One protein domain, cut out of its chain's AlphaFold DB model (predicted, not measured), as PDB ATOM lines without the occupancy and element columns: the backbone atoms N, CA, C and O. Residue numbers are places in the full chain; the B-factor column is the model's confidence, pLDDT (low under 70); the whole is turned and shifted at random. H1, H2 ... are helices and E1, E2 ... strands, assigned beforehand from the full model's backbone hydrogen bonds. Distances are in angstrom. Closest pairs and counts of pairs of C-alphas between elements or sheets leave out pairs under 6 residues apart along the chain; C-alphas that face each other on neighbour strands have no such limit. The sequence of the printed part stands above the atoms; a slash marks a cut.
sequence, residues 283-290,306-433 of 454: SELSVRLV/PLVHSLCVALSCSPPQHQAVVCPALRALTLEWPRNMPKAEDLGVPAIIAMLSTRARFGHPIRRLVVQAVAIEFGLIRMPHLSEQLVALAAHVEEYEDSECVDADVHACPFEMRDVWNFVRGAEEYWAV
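Overview. This is residues 283 to 290 and 306 to 433 of the 454 residues of an uncharacterized protein of Ganoderma sinense ZZ0214-1 (UniProt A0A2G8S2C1). A wall of four parallel strands, E1 to E4, has three helices side by side over one face, H2 between H1 and H3; H3 packs closest to the sheet and H1 and H2 stand farther off. From the end of E4 a long arm leads away, its residues 409 to 417 sticking out, to two short helices, H4 and H5, far from the sheet. The printed part has 136 residues, with named elements in the order E1 H1 E2 H2 E3 H3 E4 H4 H5, and the sheet runs E1, E2, E3, E4, all parallel. The class is mixed, with 68 residues in named elements. The whole is loose, with a radius of gyration of the C-alphas of 20.1 A and spans of 70 by 35 by 23 A, the arm making the length.

Arrangement. E1, residues 284 to 288, is an edge strand, parallel to E2, residues 332 to 338, with N 287 and O 334 2.8 A apart. E2 is parallel to E3, residues 368 to 374, with N 335 and O 370 2.8 A apart. E3 is parallel to the other edge strand, E4, residues 399 to 403, with N 371 and O 401 2.8 A apart. H1, residues 306 to 316, touches H2, residues 349 to 361, the same way at a shallow tilt of 10 degrees; their closest C-alphas, of Ser 316 and Met 355, are 4.9 A apart. Neither H1 nor H2 is on the sheet. H2, with residues 349 to 353 alone, touches H3, residues 386 to 394, the same way at a shallow tilt of 12 degrees; the closest C-alphas, of Ile 353 and Leu 393, are 6.1 A apart. H3 is on the sheet at a height of 9.7 A, over E4 and along the strands, at 9 degrees to E4 on the local plane. E2, H2, E3 and E3, H3, E4 are strand-helix-strand units, two parallel neighbour strands with a helix between them in the chain, each with a right-handed crossover. H4, residues 417 to 421, and H5, residues 427 to 432, are close but not clearly touching: the closest C-alphas, of Trp 421 and Ala 427, are 6.1 A apart. Every O i to N i+4 pair is within hydrogen-bond range in H1, H2, H4 and H5; in H3 2 of 5 are, beside 4 of 6 O i to N i+3 pairs.

Along the chain. E1 begins at C-alpha 284, (28.057, 3.948, 42.610), and is 13.4 A long. H1 is 14.9 A, E2 20.3 A, H2 18.3 A, E3 18.6 A, H3 13.2 A and E4 12.5 A long. H5 ends at C-alpha 432, (-14.587, 0.783, 38.806).

Size, cuts and confidence. The C-alphas of Gln 321 and Glu 429, the two farthest apart, are 70.8 A apart. Residues 291 to 305 are not printed, and C-alphas 290 and 306 are 12.2 A apart across the cut. The links H1 to E2, E3 to H3 and E4 to H4 are long. Mean pLDDT of the printed part is 72.7, and 52 residues are under 70, among them 317 to 326, 375 to 387 and 404 to 423.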
ATOM      1  N   SER A 283      30.718   1.931  40.038       81.81
ATOM      2  CA  SER A 283      30.087   3.123  39.453       81.81
ATOM      3  C   SER A 283      29.309   3.953  40.473       81.81
ATOM      4  O   SER A 283      29.142   5.158  40.279       81.81
ATOM      5  N   GLU A 284      28.877   3.332  41.569       85.25
ATOM      6  CA  GLU A 284      28.057   3.948  42.610       85.25
ATOM      7  C   GLU A 284      28.600   3.593  43.997       85.25
ATOM      8  O   GLU A 284      29.034   2.463  44.238       85.25
ATOM      9  N   LEU A 285      28.589   4.564  44.911       84.75
ATOM     10  CA  LEU A 285      29.012   4.396  46.298       84.75
ATOM     11  C   LEU A 285      28.003   5.091  47.214       84.75
ATOM     12  O   LEU A 285      27.821   6.302  47.125       84.75
ATOM     13  N   SER A 286      27.389   4.338  48.126       83.50
ATOM     14  CA  SER A 286      26.609   4.909  49.227       83.50
ATOM     15  C   SER A 286      27.415   4.837  50.520       83.50
ATOM     16  O   SER A 286      27.905   3.769  50.899       83.50
ATOM     17  N   VAL A 287      27.580   5.982  51.182       79.50
ATOM     18  CA  VAL A 287      28.302   6.123  52.443       79.50
ATOM     19  C   VAL A 287      27.363   6.672  53.504       79.50
ATOM     20  O   VAL A 287      26.854   7.786  53.400       79.50
ATOM     21  N   ARG A 288      27.196   5.898  54.576       77.50
ATOM     22  CA  ARG A 288      26.413   6.299  55.742       77.50
ATOM     23  C   ARG A 288      27.311   6.783  56.869       77.50
ATOM     24  O   ARG A 288      28.027   5.996  57.486       77.50
ATOM     25  N   LEU A 289      27.234   8.077  57.156       72.25
ATOM     26  CA  LEU A 289      27.895   8.732  58.274       72.25
ATOM     27  C   LEU A 289      27.052   8.504  59.535       72.25
ATOM     28  O   LEU A 289      25.983   9.081  59.717       72.25
ATOM     29  N   VAL A 290      27.505   7.612  60.416       62.00
ATOM     30  CA  VAL A 290      26.806   7.322  61.676       62.00
ATOM     31  C   VAL A 290      27.333   8.255  62.767       62.00
ATOM     32  O   VAL A 290      28.499   8.191  63.143       62.00
ATOM     33  N   PRO A 306      37.185  12.275  61.653       59.97
ATOM     34  CA  PRO A 306      38.267  11.472  61.086       59.97
ATOM     35  C   PRO A 306      37.805  10.549  59.949       59.97
ATOM     36  O   PRO A 306      38.569  10.305  59.015       59.97
ATOM     37  N   LEU A 307      36.549  10.087  59.960       68.81
ATOM     38  CA  LEU A 307      35.985   9.259  58.890       68.81
ATOM     39  C   LEU A 307      35.668  10.025  57.599       68.81
ATOM     40  O   LEU A 307      36.004   9.536  56.522       68.81
ATOM     41  N   VAL A 308      35.044  11.207  57.682       75.19
ATOM     42  CA  VAL A 308      34.735  12.018  56.487       75.19
ATOM     43  C   VAL A 308      36.033  12.463  55.835       75.19
ATOM     44  O   VAL A 308      36.188  12.337  54.622       75.19
ATOM     45  N   HIS A 309      36.994  12.903  56.647       75.38
ATOM     46  CA  HIS A 309      38.315  13.272  56.165       75.38
ATOM     47  C   HIS A 309      39.023  12.093  55.492       75.38
ATOM     48  O   HIS A 309      39.482  12.230  54.364       75.38
ATOM     49  N   SER A 310      39.062  10.917  56.128       76.44
ATOM     50  CA  SER A 310      39.727   9.732  55.563       76.44
ATOM     51  C   SER A 310      39.081   9.263  54.260       76.44
ATOM     52  O   SER A 310      39.790   8.919  53.317       76.44
ATOM     53  N   LEU A 311      37.747   9.302  54.168       82.06
ATOM     54  CA  LEU A 311      37.022   9.021  52.929       82.06
ATOM     55  C   LEU A 311      37.360  10.048  51.846       82.06
ATOM     56  O   LEU A 311      37.673   9.668  50.718       82.06
ATOM     57  N   CYS A 312      37.305  11.340  52.183       84.44
ATOM     58  CA  CYS A 312      37.624  12.410  51.247       84.44
ATOM     59  C   CYS A 312      39.057  12.261  50.751       84.44
ATOM     60  O   CYS A 312      39.265  12.284  49.546       84.44
ATOM     61  N   VAL A 313      40.023  12.013  51.637       80.31
ATOM     62  CA  VAL A 313      41.415  11.732  51.274       80.31
ATOM     63  C   VAL A 313      41.489  10.516  50.356       80.31
ATOM     64  O   VAL A 313      42.024  10.644  49.265       80.31
ATOM     65  N   ALA A 314      40.882   9.380  50.707       80.50
ATOM     66  CA  ALA A 314      40.916   8.169  49.884       80.50
ATOM     67  C   ALA A 314      40.333   8.377  48.472       80.50
ATOM     68  O   ALA A 314      40.890   7.878  47.496       80.50
ATOM     69  N   LEU A 315      39.241   9.137  48.352       82.44
ATOM     70  CA  LEU A 315      38.593   9.446  47.074       82.44
ATOM     71  C   LEU A 315      39.279  10.580  46.296       82.44
ATOM     72  O   LEU A 315      39.096  10.663  45.076       82.44
ATOM     73  N   SER A 316      40.047  11.430  46.988       79.06
ATOM     74  CA  SER A 316      40.844  12.531  46.422       79.06
ATOM     75  C   SER A 316      42.262  12.120  46.051       79.06
ATOM     76  O   SER A 316      42.898  12.841  45.288       79.06
ATOM     77  N   CYS A 317      42.776  11.035  46.647       61.94
ATOM     78  CA  CYS A 317      44.194  10.703  46.689       61.94
ATOM     79  C   CYS A 317      44.855  10.835  45.316       61.94
ATOM     80  O   CYS A 317      44.637  10.031  44.412       61.94
ATOM     81  N   SER A 318      45.724  11.841  45.243       49.81
ATOM     82  CA  SER A 318      46.892  11.911  44.383       49.81
ATOM     83  C   SER A 318      48.103  11.945  45.325       49.81
ATOM     84  O   SER A 318      48.269  12.931  46.049       49.81
ATOM     85  N   PRO A 319      48.922  10.881  45.418       50.78
ATOM     86  CA  PRO A 319      50.227  10.976  46.064       50.78
ATOM     87  C   PRO A 319      51.192  11.764  45.159       50.78
ATOM     88  O   PRO A 319      50.941  11.887  43.957       50.78
ATOM     89  N   PRO A 320      52.328  12.272  45.678       53.56
ATOM     90  CA  PRO A 320      53.185  13.221  44.959       53.56
ATOM     91  C   PRO A 320      53.891  12.667  43.702       53.56
ATOM     92  O   PRO A 320      54.731  13.352  43.129       53.56
ATOM     93  N   GLN A 321      53.576  11.450  43.245       49.72
ATOM     94  CA  GLN A 321      54.157  10.825  42.056       49.72
ATOM     95  C   GLN A 321      53.131   9.890  41.383       49.72
ATOM     96  O   GLN A 321      53.066   8.709  41.701       49.72
ATOM     97  N   HIS A 322      52.324  10.416  40.455       49.41
ATOM     98  CA  HIS A 322      51.606   9.650  39.417       49.41
ATOM     99  C   HIS A 322      50.927   8.326  39.847       49.41
ATOM    100  O   HIS A 322      51.181   7.284  39.240       49.41
ATOM    101  N   GLN A 323      50.025   8.331  40.834       54.25
ATOM    102  CA  GLN A 323      49.106   7.198  41.025       54.25
ATOM    103  C   GLN A 323      47.661   7.570  40.717       54.25
ATOM    104  O   GLN A 323      47.230   8.705  40.908       54.25
ATOM    105  N   ALA A 324      46.963   6.577  40.166       61.03
ATOM    106  CA  ALA A 324      45.604   6.656  39.667       61.03
ATOM    107  C   ALA A 324      44.618   7.075  40.764       61.03
ATOM    108  O   ALA A 324      44.712   6.619  41.903       61.03
ATOM    109  N   VAL A 325      43.635   7.893  40.382       65.75
ATOM    110  CA  VAL A 325      42.470   8.191  41.220       65.75
ATOM    111  C   VAL A 325      41.816   6.874  41.627       65.75
ATOM    112  O   VAL A 325      41.489   6.046  40.774       65.75
ATOM    113  N   VAL A 326      41.605   6.679  42.928       68.31
ATOM    114  CA  VAL A 326      40.888   5.510  43.440       68.31
ATOM    115  C   VAL A 326      39.443   5.564  42.927       68.31
ATOM    116  O   VAL A 326      38.746   6.576  43.063       68.31
ATOM    117  N   CYS A 327      38.999   4.476  42.296       80.88
ATOM    118  CA  CYS A 327      37.676   4.341  41.678       80.88
ATOM    119  C   CYS A 327      37.383   5.415  40.605       80.88
ATOM    120  O   CYS A 327      36.472   6.230  40.780       80.88
ATOM    121  N   PRO A 328      38.092   5.426  39.459       86.19
ATOM    122  CA  PRO A 328      37.849   6.397  38.382       86.19
ATOM    123  C   PRO A 328      36.460   6.245  37.739       86.19
ATOM    124  O   PRO A 328      35.970   7.163  37.081       86.19
ATOM    125  N   ALA A 329      35.829   5.082  37.934       88.44
ATOM    126  CA  ALA A 329      34.489   4.764  37.461       88.44
ATOM    127  C   ALA A 329      33.368   5.323  38.354       88.44
ATOM    128  O   ALA A 329      32.223   5.310  37.914       88.44
ATOM    129  N   LEU A 330      33.668   5.819  39.562       90.94
ATOM    130  CA  LEU A 330      32.649   6.309  40.489       90.94
ATOM    131  C   LEU A 330      31.969   7.565  39.927       90.94
ATOM    132  O   LEU A 330      32.614   8.606  39.775       90.94
ATOM    133  N   ARG A 331      30.671   7.453  39.625       92.19
ATOM    134  CA  ARG A 331      29.829   8.520  39.066       92.19
ATOM    135  C   ARG A 331      28.735   8.989  40.015       92.19
ATOM    136  O   ARG A 331      28.325  10.136  39.869       92.19
ATOM    137  N   ALA A 332      28.296   8.160  40.959       92.44
ATOM    138  CA  ALA A 332      27.282   8.532  41.943       92.44
ATOM    139  C   ALA A 332      27.792   8.344  43.378       92.44
ATOM    140  O   ALA A 332      28.347   7.292  43.702       92.44
ATOM    141  N   LEU A 333      27.593   9.352  44.226       92.00
ATOM    142  CA  LEU A 333      27.904   9.322  45.654       92.00
ATOM    143  C   LEU A 333      26.637   9.633  46.451       92.00
ATOM    144  O   LEU A 333      26.041  10.687  46.259       92.00
ATOM    145  N   THR A 334      26.253   8.744  47.363       91.56
ATOM    146  CA  THR A 334      25.175   9.005  48.325       91.56
ATOM    147  C   THR A 334      25.779   9.240  49.702       91.56
ATOM    148  O   THR A 334      26.526   8.394  50.195       91.56
ATOM    149  N   LEU A 335      25.476  10.380  50.320       89.25
ATOM    150  CA  LEU A 335      25.886  10.735  51.674       89.25
ATOM    151  C   LEU A 335      24.666  10.704  52.591       89.25
ATOM    152  O   LEU A 335      23.785  11.555  52.498       89.25
ATOM    153  N   GLU A 336      24.629   9.724  53.487       87.12
ATOM    154  CA  GLU A 336      23.589   9.613  54.509       87.12
ATOM    155  C   GLU A 336      24.109  10.131  55.857       87.12
ATOM    156  O   GLU A 336      25.180   9.710  56.297       87.12
ATOM    157  N   TRP A 337      23.353  10.970  56.568       81.75
ATOM    158  CA  TRP A 337      23.717  11.435  57.920       81.75
ATOM    159  C   TRP A 337      22.548  11.411  58.908       81.75
ATOM    160  O   TRP A 337      21.391  11.366  58.501       81.75
ATOM    161  N   PRO A 338      22.800  11.466  60.227       77.75
ATOM    162  CA  PRO A 338      21.745  11.510  61.230       77.75
ATOM    163  C   PRO A 338      21.083  12.890  61.266       77.75
ATOM    164  O   PRO A 338      21.768  13.909  61.271       77.75
ATOM    165  N   ARG A 339      19.757  12.923  61.419       71.00
ATOM    166  CA  ARG A 339      18.955  14.163  61.493       71.00
ATOM    167  C   ARG A 339      19.378  15.154  62.597       71.00
ATOM    168  O   ARG A 339      19.056  16.330  62.509       71.00
ATOM    169  N   ASN A 340      20.101  14.689  63.616       69.56
ATOM    170  CA  ASN A 340      20.421  15.463  64.820       69.56
ATOM    171  C   ASN A 340      21.808  16.134  64.796       69.56
ATOM    172  O   ASN A 340      22.311  16.503  65.855       69.56
ATOM    173  N   MET A 341      22.453  16.265  63.632       67.69
ATOM    174  CA  MET A 341      23.746  16.955  63.546       67.69
ATOM    175  C   MET A 341      23.592  18.484  63.568       67.69
ATOM    176  O   MET A 341      22.780  19.013  62.809       67.69
ATOM    177  N   PRO A 342      24.341  19.199  64.430       57.84
ATOM    178  CA  PRO A 342      24.075  20.604  64.704       57.84
ATOM    179  C   PRO A 342      24.660  21.611  63.695       57.84
ATOM    180  O   PRO A 342      24.121  22.716  63.638       57.84
ATOM    181  N   LYS A 343      25.712  21.294  62.912       71.88
ATOM    182  CA  LYS A 343      26.366  22.252  61.983       71.88
ATOM    183  C   LYS A 343      26.965  21.585  60.726       71.88
ATOM    184  O   LYS A 343      27.427  20.452  60.804       71.88
ATOM    185  N   ALA A 344      27.031  22.275  59.575       64.31
ATOM    186  CA  ALA A 344      27.724  21.744  58.381       64.31
ATOM    187  C   ALA A 344      29.252  21.688  58.493       64.31
ATOM    188  O   ALA A 344      29.883  20.920  57.767       64.31
ATOM    189  N   GLU A 345      29.857  22.468  59.385       69.69
ATOM    190  CA  GLU A 345      31.289  22.345  59.695       69.69
ATOM    191  C   GLU A 345      31.596  20.930  60.209       69.69
ATOM    192  O   GLU A 345      32.518  20.275  59.719       69.69
ATOM    193  N   ASP A 346      30.710  20.388  61.052       72.75
ATOM    194  CA  ASP A 346      30.786  19.015  61.561       72.75
ATOM    195  C   ASP A 346      30.621  17.967  60.445       72.75
ATOM    196  O   ASP A 346      31.098  16.840  60.563       72.75
ATOM    197  N   LEU A 347      29.976  18.314  59.327       71.88
ATOM    198  CA  LEU A 347      29.835  17.419  58.176       71.88
ATOM    199  C   LEU A 347      31.106  17.340  57.324       71.88
ATOM    200  O   LEU A 347      31.166  16.524  56.406       71.88
ATOM    201  N   GLY A 348      32.117  18.175  57.587       84.06
ATOM    202  CA  GLY A 348      33.320  18.234  56.763       84.06
ATOM    203  C   GLY A 348      33.025  18.649  55.317       84.06
ATOM    204  O   GLY A 348      33.737  18.225  54.406       84.06
ATOM    205  N   VAL A 349      31.993  19.475  55.090       85.44
ATOM    206  CA  VAL A 349      31.611  19.974  53.754       85.44
ATOM    207  C   VAL A 349      32.807  20.540  52.972       85.44
ATOM    208  O   VAL A 349      32.948  20.174  51.804       85.44
ATOM    209  N   PRO A 350      33.735  21.322  53.568       85.75
ATOM    210  CA  PRO A 350      34.926  21.788  52.852       85.75
ATOM    211  C   PRO A 350      35.807  20.651  52.312       85.75
ATOM    212  O   PRO A 350      36.318  20.743  51.196       85.75
ATOM    213  N   ALA A 351      35.952  19.552  53.060       86.38
ATOM    214  CA  ALA A 351      36.721  18.385  52.626       86.38
ATOM    215  C   ALA A 351      36.022  17.641  51.477       86.38
ATOM    216  O   ALA A 351      36.680  17.210  50.528       86.38
ATOM    217  N   ILE A 352      34.689  17.546  51.519       89.81
ATOM    218  CA  ILE A 352      33.886  16.949  50.442       89.81
ATOM    219  C   ILE A 352      33.990  17.804  49.171       89.81
ATOM    220  O   ILE A 352      34.251  17.269  48.095       89.81
ATOM    221  N   ILE A 353      33.874  19.130  49.287       90.94
ATOM    222  CA  ILE A 353      34.064  20.074  48.173       90.94
ATOM    223  C   ILE A 353      35.462  19.930  47.564       90.94
ATOM    224  O   ILE A 353      35.608  19.841  46.338       90.94
ATOM    225  N   ALA A 354      36.500  19.881  48.407       88.88
ATOM    226  CA  ALA A 354      37.879  19.703  47.964       88.88
ATOM    227  C   ALA A 354      38.057  18.378  47.207       88.88
ATOM    228  O   ALA A 354      38.704  18.351  46.157       88.88
ATOM    229  N   MET A 355      37.426  17.301  47.683       93.75
ATOM    230  CA  MET A 355      37.434  15.996  47.027       93.75
ATOM    231  C   MET A 355      36.749  16.021  45.661       93.75
ATOM    232  O   MET A 355      37.362  15.625  44.666       93.75
ATOM    233  N   LEU A 356      35.526  16.552  45.579       93.25
ATOM    234  CA  LEU A 356      34.776  16.664  44.323       93.25
ATOM    235  C   LEU A 356      35.550  17.491  43.288       93.25
ATOM    236  O   LEU A 356      35.727  17.064  42.145       93.25
ATOM    237  N   SER A 357      36.099  18.631  43.716       92.25
ATOM    238  CA  SER A 357      36.922  19.509  42.877       92.25
ATOM    239  C   SER A 357      38.182  18.811  42.370       92.25
ATOM    240  O   SER A 357      38.538  18.930  41.197       92.25
ATOM    241  N   THR A 358      38.858  18.061  43.240       89.69
ATOM    242  CA  THR A 358      40.069  17.313  42.887       89.69
ATOM    243  C   THR A 358      39.756  16.248  41.840       89.69
ATOM    244  O   THR A 358      40.407  16.194  40.797       89.69
ATOM    245  N   ARG A 359      38.700  15.457  42.046       92.19
ATOM    246  CA  ARG A 359      38.265  14.430  41.092       92.19
ATOM    247  C   ARG A 359      37.863  15.007  39.734       92.19
ATOM    248  O   ARG A 359      38.242  14.451  38.703       92.19
ATOM    249  N   ALA A 360      37.146  16.131  39.724       90.50
ATOM    250  CA  ALA A 360      36.784  16.828  38.494       90.50
ATOM    251  C   ALA A 360      38.029  17.284  37.711       90.50
ATOM    252  O   ALA A 360      38.115  17.038  36.508       90.50
ATOM    253  N   ARG A 361      39.040  17.852  38.392       90.12
ATOM    254  CA  ARG A 361      40.320  18.256  37.773       90.12
ATOM    255  C   ARG A 361      41.080  17.085  37.143       90.12
ATOM    256  O   ARG A 361      41.748  17.281  36.134       90.12
ATOM    257  N   PHE A 362      40.956  15.879  37.699       89.00
ATOM    258  CA  PHE A 362      41.565  14.663  37.149       89.00
ATOM    259  C   PHE A 362      40.703  13.946  36.093       89.00
ATOM    260  O   PHE A 362      41.049  12.845  35.679       89.00
ATOM    261  N   GLY A 363      39.592  14.535  35.635       92.69
ATOM    262  CA  GLY A 363      38.738  13.939  34.596       92.69
ATOM    263  C   GLY A 363      37.801  12.832  35.097       92.69
ATOM    264  O   GLY A 363      37.188  12.122  34.296       92.69
ATOM    265  N   HIS A 364      37.637  12.705  36.417       92.75
ATOM    266  CA  HIS A 364      36.774  11.711  37.058       92.75
ATOM    267  C   HIS A 364      35.664  12.358  37.906       92.75
ATOM    268  O   HIS A 364      35.528  12.013  39.084       92.75
ATOM    269  N   PRO A 365      34.857  13.293  37.354       93.75
ATOM    270  CA  PRO A 365      33.824  13.971  38.128       93.75
ATOM    271  C   PRO A 365      32.780  12.973  38.637       93.75
ATOM    272  O   PRO A 365      32.371  12.051  37.914       93.75
ATOM    273  N   ILE A 366      32.352  13.195  39.879       94.50
ATOM    274  CA  ILE A 366      31.130  12.600  40.414       94.50
ATOM    275  C   ILE A 366      29.979  13.375  39.781       94.50
ATOM    276  O   ILE A 366      29.908  14.593  39.903       94.50
ATOM    277  N   ARG A 367      29.126  12.672  39.041       94.75
ATOM    278  CA  ARG A 367      28.012  13.280  38.318       94.75
ATOM    279  C   ARG A 367      26.812  13.463  39.214       94.75
ATOM    280  O   ARG A 367      26.234  14.532  39.187       94.75
ATOM    281  N   ARG A 368      26.487  12.453  40.021       94.25
ATOM    282  CA  ARG A 368      25.325  12.470  40.905       94.25
ATOM    283  C   ARG A 368      25.752  12.467  42.363       94.25
ATOM    284  O   ARG A 368      26.471  11.567  42.793       94.25
ATOM    285  N   LEU A 369      25.303  13.454  43.123       93.56
ATOM    286  CA  LEU A 369      25.459  13.505  44.570       93.56
ATOM    287  C   LEU A 369      24.076  13.505  45.204       93.56
ATOM    288  O   LEU A 369      23.315  14.457  45.041       93.56
ATOM    289  N   VAL A 370      23.764  12.423  45.911       91.75
ATOM    290  CA  VAL A 370      22.543  12.316  46.706       91.75
ATOM    291  C   VAL A 370      22.907  12.569  48.150       91.75
ATOM    292  O   VAL A 370      23.816  11.955  48.707       91.75
ATOM    293  N   VAL A 371      22.185  13.478  48.760       89.00
ATOM    294  CA  VAL A 371      22.372  13.891  50.130       89.00
ATOM    295  C   VAL A 371      21.097  13.543  50.881       89.00
ATOM    296  O   VAL A 371      20.019  13.990  50.505       89.00
ATOM    297  N   GLN A 372      21.202  12.701  51.908       88.00
ATOM    298  CA  GLN A 372      20.030  12.200  52.615       88.00
ATOM    299  C   GLN A 372      20.189  12.295  54.131       88.00
ATOM    300  O   GLN A 372      21.059  11.673  54.747       88.00
ATOM    301  N   ALA A 373      19.269  13.016  54.765       81.19
ATOM    302  CA  ALA A 373      19.105  12.943  56.208       81.19
ATOM    303  C   ALA A 373      18.352  11.653  56.566       81.19
ATOM    304  O   ALA A 373      17.208  11.443  56.161       81.19
ATOM    305  N   VAL A 374      18.967  10.788  57.366       75.38
ATOM    306  CA  VAL A 374      18.341   9.576  57.890       75.38
ATOM    307  C   VAL A 374      17.806   9.864  59.287       75.38
ATOM    308  O   VAL A 374      18.553  10.171  60.225       75.38
ATOM    309  N   ALA A 375      16.486   9.772  59.429       65.50
ATOM    310  CA  ALA A 375      15.828   9.877  60.718       65.50
ATOM    311  C   ALA A 375      16.242   8.692  61.606       65.50
ATOM    312  O   ALA A 375      16.046   7.529  61.260       65.50
ATOM    313  N   ILE A 376      16.820   8.995  62.765       56.16
ATOM    314  CA  ILE A 376      16.888   8.068  63.896       56.16
ATOM    315  C   ILE A 376      15.739   8.507  64.808       56.16
ATOM    316  O   ILE A 376      15.638   9.702  65.061       56.16
ATOM    317  N   GLU A 377      14.862   7.585  65.218       47.72
ATOM    318  CA  GLU A 377      13.523   7.772  65.834       47.72
ATOM    319  C   GLU A 377      13.431   8.672  67.098       47.72
ATOM    320  O   GLU A 377      12.900   8.277  68.134       47.72
ATOM    321  N   PHE A 378      13.904   9.915  67.051       41.19
ATOM    322  CA  PHE A 378      13.891  10.835  68.183       41.19
ATOM    323  C   PHE A 378      13.517  12.242  67.739       41.19
ATOM    324  O   PHE A 378      14.387  13.070  67.506       41.19
ATOM    325  N   GLY A 379      12.209  12.508  67.703       49.88
ATOM    326  CA  GLY A 379      11.642  13.858  67.719       49.88
ATOM    327  C   GLY A 379      11.849  14.687  66.446       49.88
ATOM    328  O   GLY A 379      12.920  14.760  65.857       49.88
ATOM    329  N   LEU A 380      10.786  15.364  66.023       42.72
ATOM    330  CA  LEU A 380      10.804  16.307  64.909       42.72
ATOM    331  C   LEU A 380      11.476  17.618  65.341       42.72
ATOM    332  O   LEU A 380      10.800  18.538  65.795       42.72
ATOM    333  N   ILE A 381      12.795  17.726  65.189       51.47
ATOM    334  CA  ILE A 381      13.456  19.032  65.093       51.47
ATOM    335  C   ILE A 381      13.900  19.189  63.638       51.47
ATOM    336  O   ILE A 381      14.802  18.498  63.170       51.47
ATOM    337  N   ARG A 382      13.207  20.059  62.893       53.06
ATOM    338  CA  ARG A 382      13.650  20.499  61.565       53.06
ATOM    339  C   ARG A 382      14.795  21.495  61.753       53.06
ATOM    340  O   ARG A 382      14.633  22.455  62.501       53.06
ATOM    341  N   MET A 383      15.917  21.273  61.074       52.88
ATOM    342  CA  MET A 383      17.042  22.212  61.010       52.88
ATOM    343  C   MET A 383      16.948  23.000  59.693       52.88
ATOM    344  O   MET A 383      17.299  22.450  58.654       52.88
ATOM    345  N   PRO A 384      16.464  24.255  59.694       50.59
ATOM    346  CA  PRO A 384      16.182  25.004  58.463       50.59
ATOM    347  C   PRO A 384      17.420  25.508  57.696       50.59
ATOM    348  O   PRO A 384      17.255  26.072  56.625       50.59
ATOM    349  N   HIS A 385      18.642  25.322  58.209       59.44
ATOM    350  CA  HIS A 385      19.860  25.924  57.634       59.44
ATOM    351  C   HIS A 385      20.817  24.936  56.956       59.44
ATOM    352  O   HIS A 385      21.834  25.349  56.405       59.44
ATOM    353  N   LEU A 386      20.528  23.631  57.005       63.72
ATOM    354  CA  LEU A 386      21.454  22.634  56.467       63.72
ATOM    355  C   LEU A 386      21.466  22.641  54.932       63.72
ATOM    356  O   LEU A 386      22.535  22.585  54.335       63.72
ATOM    357  N   SER A 387      20.298  22.788  54.304       66.44
ATOM    358  CA  SER A 387      20.161  22.858  52.845       66.44
ATOM    359  C   SER A 387      20.973  24.012  52.250       66.44
ATOM    360  O   SER A 387      21.718  23.801  51.298       66.44
ATOM    361  N   GLU A 388      20.945  25.201  52.865       71.62
ATOM    362  CA  GLU A 388      21.730  26.370  52.429       71.62
ATOM    363  C   GLU A 388      23.244  26.107  52.435       71.62
ATOM    364  O   GLU A 388      23.952  26.519  51.515       71.62
ATOM    365  N   GLN A 389      23.749  25.380  53.435       70.38
ATOM    366  CA  GLN A 389      25.174  25.043  53.546       70.38
ATOM    367  C   GLN A 389      25.606  23.992  52.511       70.38
ATOM    368  O   GLN A 389      26.769  23.955  52.103       70.38
ATOM    369  N   LEU A 390      24.670  23.161  52.048       77.56
ATOM    370  CA  LEU A 390      24.923  22.102  51.074       77.56
ATOM    371  C   LEU A 390      24.747  22.561  49.623       77.56
ATOM    372  O   LEU A 390      25.276  21.908  48.726       77.56
ATOM    373  N   VAL A 391      24.111  23.713  49.374       80.94
ATOM    374  CA  VAL A 391      24.039  24.335  48.033       80.94
ATOM    375  C   VAL A 391      25.429  24.474  47.404       80.94
ATOM    376  O   VAL A 391      25.580  24.302  46.195       80.94
ATOM    377  N   ALA A 392      26.464  24.716  48.214       81.88
ATOM    378  CA  ALA A 392      27.840  24.776  47.733       81.88
ATOM    379  C   ALA A 392      28.295  23.467  47.057       81.88
ATOM    380  O   ALA A 392      29.061  23.520  46.101       81.88
ATOM    381  N   LEU A 393      27.801  22.300  47.492       85.25
ATOM    382  CA  LEU A 393      28.122  21.001  46.890       85.25
ATOM    383  C   LEU A 393      27.488  20.826  45.508       85.25
ATOM    384  O   LEU A 393      28.108  20.221  44.632       85.25
ATOM    385  N   ALA A 394      26.291  21.379  45.298       86.06
ATOM    386  CA  ALA A 394      25.572  21.282  44.030       86.06
ATOM    387  C   ALA A 394      26.370  21.882  42.860       86.06
ATOM    388  O   ALA A 394      26.299  21.383  41.743       86.06
ATOM    389  N   ALA A 395      27.199  22.899  43.120       88.06
ATOM    390  CA  ALA A 395      28.049  23.525  42.107       88.06
ATOM    391  C   ALA A 395      29.187  22.618  41.589       88.06
ATOM    392  O   ALA A 395      29.820  22.943  40.584       88.06
ATOM    393  N   HIS A 396      29.471  21.498  42.265       89.00
ATOM    394  CA  HIS A 396      30.579  20.596  41.935       89.00
ATOM    395  C   HIS A 396      30.144  19.287  41.261       89.00
ATOM    396  O   HIS A 396      31.000  18.444  40.982       89.00
ATOM    397  N   VAL A 397      28.845  19.108  41.002       91.75
ATOM    398  CA  VAL A 397      28.259  17.892  40.415       91.75
ATOM    399  C   VAL A 397      27.230  18.243  39.334       91.75
ATOM    400  O   VAL A 397      26.753  19.370  39.272       91.75
ATOM    401  N   GLU A 398      26.913  17.295  38.451       92.38
ATOM    402  CA  GLU A 398      25.934  17.496  37.366       92.38
ATOM    403  C   GLU A 398      24.486  17.362  37.882       92.38
ATOM    404  O   GLU A 398      23.601  18.120  37.492       92.38
ATOM    405  N   GLU A 399      24.260  16.414  38.790       92.88
ATOM    406  CA  GLU A 399      22.985  16.087  39.416       92.88
ATOM    407  C   GLU A 399      23.152  16.149  40.936       92.88
ATOM    408  O   GLU A 399      23.930  15.397  41.531       92.88
ATOM    409  N   TYR A 400      22.414  17.050  41.575       91.62
ATOM    410  CA  TYR A 400      22.381  17.188  43.025       91.62
ATOM    411  C   TYR A 400      20.964  16.922  43.518       91.62
ATOM    412  O   TYR A 400      20.019  17.590  43.095       91.62
ATOM    413  N   GLU A 401      20.820  15.936  44.397       89.62
ATOM    414  CA  GLU A 401      19.544  15.571  45.003       89.62
ATOM    415  C   GLU A 401      19.660  15.721  46.518       89.62
ATOM    416  O   GLU A 401      20.333  14.929  47.178       89.62
ATOM    417  N   ASP A 402      19.008  16.747  47.058       84.50
ATOM    418  CA  ASP A 402      18.825  16.911  48.498       84.50
ATOM    419  C   ASP A 402      17.507  16.243  48.894       84.50
ATOM    420  O   ASP A 402      16.416  16.772  48.667       84.50
ATOM    421  N   SER A 403      17.607  15.024  49.416       79.44
ATOM    422  CA  SER A 403      16.466  14.288  49.939       79.44
ATOM    423  C   SER A 403      16.299  14.648  51.414       79.44
ATOM    424  O   SER A 403      16.770  13.947  52.320       79.44
ATOM    425  N   GLU A 404      15.612  15.765  51.669       66.25
ATOM    426  CA  GLU A 404      15.050  16.019  52.992       66.25
ATOM    427  C   GLU A 404      14.119  14.853  53.333       66.25
ATOM    428  O   GLU A 404      13.211  14.563  52.555       66.25
ATOM    429  N   CYS A 405      14.381  14.175  54.463       54.97
ATOM    430  CA  CYS A 405      13.663  12.995  54.961       54.97
ATOM    431  C   CYS A 405      12.283  12.809  54.310       54.97
ATOM    432  O   CYS A 405      11.323  13.473  54.708       54.97
ATOM    433  N   VAL A 406      12.172  11.860  53.378       48.44
ATOM    434  CA  VAL A 406      10.884  11.221  53.107       48.44
ATOM    435  C   VAL A 406      10.450  10.658  54.454       48.44
ATOM    436  O   VAL A 406      11.168   9.836  55.030       48.44
ATOM    437  N   ASP A 407       9.371  11.195  55.030       47.38
ATOM    438  CA  ASP A 407       8.840  10.699  56.294       47.38
ATOM    439  C   ASP A 407       8.746   9.175  56.185       47.38
ATOM    440  O   ASP A 407       8.146   8.652  55.246       47.38
ATOM    441  N   ALA A 408       9.370   8.448  57.117       48.88
ATOM    442  CA  ALA A 408       9.356   6.984  57.109       48.88
ATOM    443  C   ALA A 408       7.918   6.416  57.173       48.88
ATOM    444  O   ALA A 408       7.701   5.253  56.839       48.88
ATOM    445  N   ASP A 409       6.936   7.257  57.516       46.56
ATOM    446  CA  ASP A 409       5.500   6.972  57.464       46.56
ATOM    447  C   ASP A 409       4.919   6.920  56.031       46.56
ATOM    448  O   ASP A 409       3.795   6.456  55.843       46.56
ATOM    449  N   VAL A 410       5.668   7.343  55.003       44.09
ATOM    450  CA  VAL A 410       5.258   7.346  53.581       44.09
ATOM    451  C   VAL A 410       5.991   6.264  52.771       44.09
ATOM    452  O   VAL A 410       6.049   6.303  51.548       44.09
ATOM    453  N   HIS A 411       6.495   5.219  53.429       39.75
ATOM    454  CA  HIS A 411       6.816   3.957  52.758       39.75
ATOM    455  C   HIS A 411       5.651   2.968  52.866       39.75
ATOM    456  O   HIS A 411       5.788   1.845  53.346       39.75
ATOM    457  N   ALA A 412       4.497   3.360  52.321       36.38
ATOM    458  CA  ALA A 412       3.751   2.390  51.534       36.38
ATOM    459  C   ALA A 412       4.598   2.137  50.277       36.38
ATOM    460  O   ALA A 412       4.917   3.070  49.546       36.38
ATOM    461  N   CYS A 413       5.038   0.894  50.094       32.59
ATOM    462  CA  CYS A 413       5.715   0.399  48.897       32.59
ATOM    463  C   CYS A 413       5.227   1.109  47.615       32.59
ATOM    464  O   CYS A 413       4.016   1.116  47.386       32.59
ATOM    465  N   PRO A 414       6.106   1.610  46.726       33.78
ATOM    466  CA  PRO A 414       5.713   2.014  45.383       33.78
ATOM    467  C   PRO A 414       5.559   0.752  44.520       33.78
ATOM    468  O   PRO A 414       6.227   0.575  43.511       33.78
ATOM    469  N   PHE A 415       4.707  -0.170  44.954       34.81
ATOM    470  CA  PHE A 415       3.994  -1.025  44.027       34.81
ATOM    471  C   PHE A 415       2.632  -0.364  43.899       34.81
ATOM    472  O   PHE A 415       1.907  -0.262  44.892       34.81
ATOM    473  N   GLU A 416       2.269   0.112  42.709       41.59
ATOM    474  CA  GLU A 416       0.858   0.377  42.458       41.59
ATOM    475  C   GLU A 416       0.111  -0.930  42.757       41.59
ATOM    476  O   GLU A 416       0.337  -1.949  42.107       41.59
ATOM    477  N   MET A 417      -0.771  -0.937  43.766       47.06
ATOM    478  CA  MET A 417      -1.581  -2.118  44.113       47.06
ATOM    479  C   MET A 417      -2.342  -2.684  42.903       47.06
ATOM    480  O   MET A 417      -2.706  -3.859  42.915       47.06
ATOM    481  N   ARG A 418      -2.556  -1.868  41.860       52.88
ATOM    482  CA  ARG A 418      -3.081  -2.300  40.563       52.88
ATOM    483  C   ARG A 418      -2.279  -3.454  39.970       52.88
ATOM    484  O   ARG A 418      -2.882  -4.459  39.616       52.88
ATOM    485  N   ASP A 419      -0.952  -3.379  39.956       52.25
ATOM    486  CA  ASP A 419      -0.110  -4.395  39.311       52.25
ATOM    487  C   ASP A 419      -0.163  -5.748  40.026       52.25
ATOM    488  O   ASP A 419      -0.104  -6.803  39.396       52.25
ATOM    489  N   VAL A 420      -0.349  -5.727  41.348       53.09
ATOM    490  CA  VAL A 420      -0.494  -6.937  42.171       53.09
ATOM    491  C   VAL A 420      -1.901  -7.536  42.040       53.09
ATOM    492  O   VAL A 420      -2.065  -8.754  42.096       53.09
ATOM    493  N   TRP A 421      -2.925  -6.699  41.845       65.31
ATOM    494  CA  TRP A 421      -4.329  -7.124  41.788       65.31
ATOM    495  C   TRP A 421      -4.845  -7.416  40.375       65.31
ATOM    496  O   TRP A 421      -5.891  -8.048  40.253       65.31
ATOM    497  N   ASN A 422      -4.106  -7.069  39.317       60.66
ATOM    498  CA  ASN A 422      -4.460  -7.408  37.929       60.66
ATOM    499  C   ASN A 422      -4.600  -8.926  37.685       60.66
ATOM    500  O   ASN A 422      -5.246  -9.347  36.729       60.66
ATOM    501  N   PHE A 423      -4.044  -9.765  38.565       55.59
ATOM    502  CA  PHE A 423      -4.180 -11.225  38.507       55.59
ATOM    503  C   PHE A 423      -5.344 -11.779  39.351       55.59
ATOM    504  O   PHE A 423      -5.600 -12.984  39.331       55.59
ATOM    505  N   VAL A 424      -6.069 -10.926  40.084       71.44
ATOM    506  CA  VAL A 424      -7.215 -11.316  40.915       71.44
ATOM    507  C   VAL A 424      -8.506 -11.118  40.122       71.44
ATOM    508  O   VAL A 424      -8.888 -10.005  39.765       71.44
ATOM    509  N   ARG A 425      -9.217 -12.219  39.853       61.47
ATOM    510  CA  ARG A 425     -10.501 -12.200  39.137       61.47
ATOM    511  C   ARG A 425     -11.508 -11.324  39.901       61.47
ATOM    512  O   ARG A 425     -11.848 -11.652  41.033       61.47
ATOM    513  N   GLY A 426     -11.970 -10.233  39.283       76.88
ATOM    514  CA  GLY A 426     -12.893  -9.256  39.888       76.88
ATOM    515  C   GLY A 426     -12.246  -7.949  40.371       76.88
ATOM    516  O   GLY A 426     -12.959  -7.046  40.796       76.88
ATOM    517  N   ALA A 427     -10.920  -7.791  40.269       74.75
ATOM    518  CA  ALA A 427     -10.249  -6.536  40.632       74.75
ATOM    519  C   ALA A 427     -10.710  -5.332  39.783       74.75
ATOM    520  O   ALA A 427     -10.784  -4.216  40.289       74.75
ATOM    521  N   GLU A 428     -11.083  -5.569  38.523       75.00
ATOM    522  CA  GLU A 428     -11.678  -4.581  37.606       75.00
ATOM    523  C   GLU A 428     -12.911  -3.893  38.228       75.00
ATOM    524  O   GLU A 428     -13.046  -2.672  38.181       75.00
ATOM    525  N   GLU A 429     -13.783  -4.671  38.882       77.81
ATOM    526  CA  GLU A 429     -15.005  -4.168  39.519       77.81
ATOM    527  C   GLU A 429     -14.682  -3.315  40.750       77.81
ATOM    528  O   GLU A 429     -15.327  -2.296  40.978       77.81
ATOM    529  N   TYR A 430     -13.638  -3.673  41.504       75.75
ATOM    530  CA  TYR A 430     -13.164  -2.893  42.648       75.75
ATOM    531  C   TYR A 430     -12.599  -1.526  42.221       75.75
ATOM    532  O   TYR A 430     -12.879  -0.508  42.859       75.75
ATOM    533  N   TRP A 431     -11.850  -1.478  41.114       77.06
ATOM    534  CA  TRP A 431     -11.306  -0.228  40.572       77.06
ATOM    535  C   TRP A 431     -12.352   0.626  39.839       77.06
ATOM    536  O   TRP A 431     -12.158   1.835  39.715       77.06
ATOM    537  N   ALA A 432     -13.471   0.045  39.401       77.69
ATOM    538  CA  ALA A 432     -14.587   0.783  38.806       77.69
ATOM    539  C   ALA A 432     -15.430   1.559  39.839       77.69
ATOM    540  O   ALA A 432     -16.151   2.488  39.473       77.69
ATOM    541  N   VAL A 433     -15.334   1.216  41.130       80.06
ATOM    542  CA  VAL A 433     -15.994   1.962  42.212       80.06
ATOM    543  C   VAL A 433     -15.303   3.316  42.405       80.06
ATOM    544  O   VAL A 433     -14.071   3.382  42.431       80.06
TER     545      VAL A 433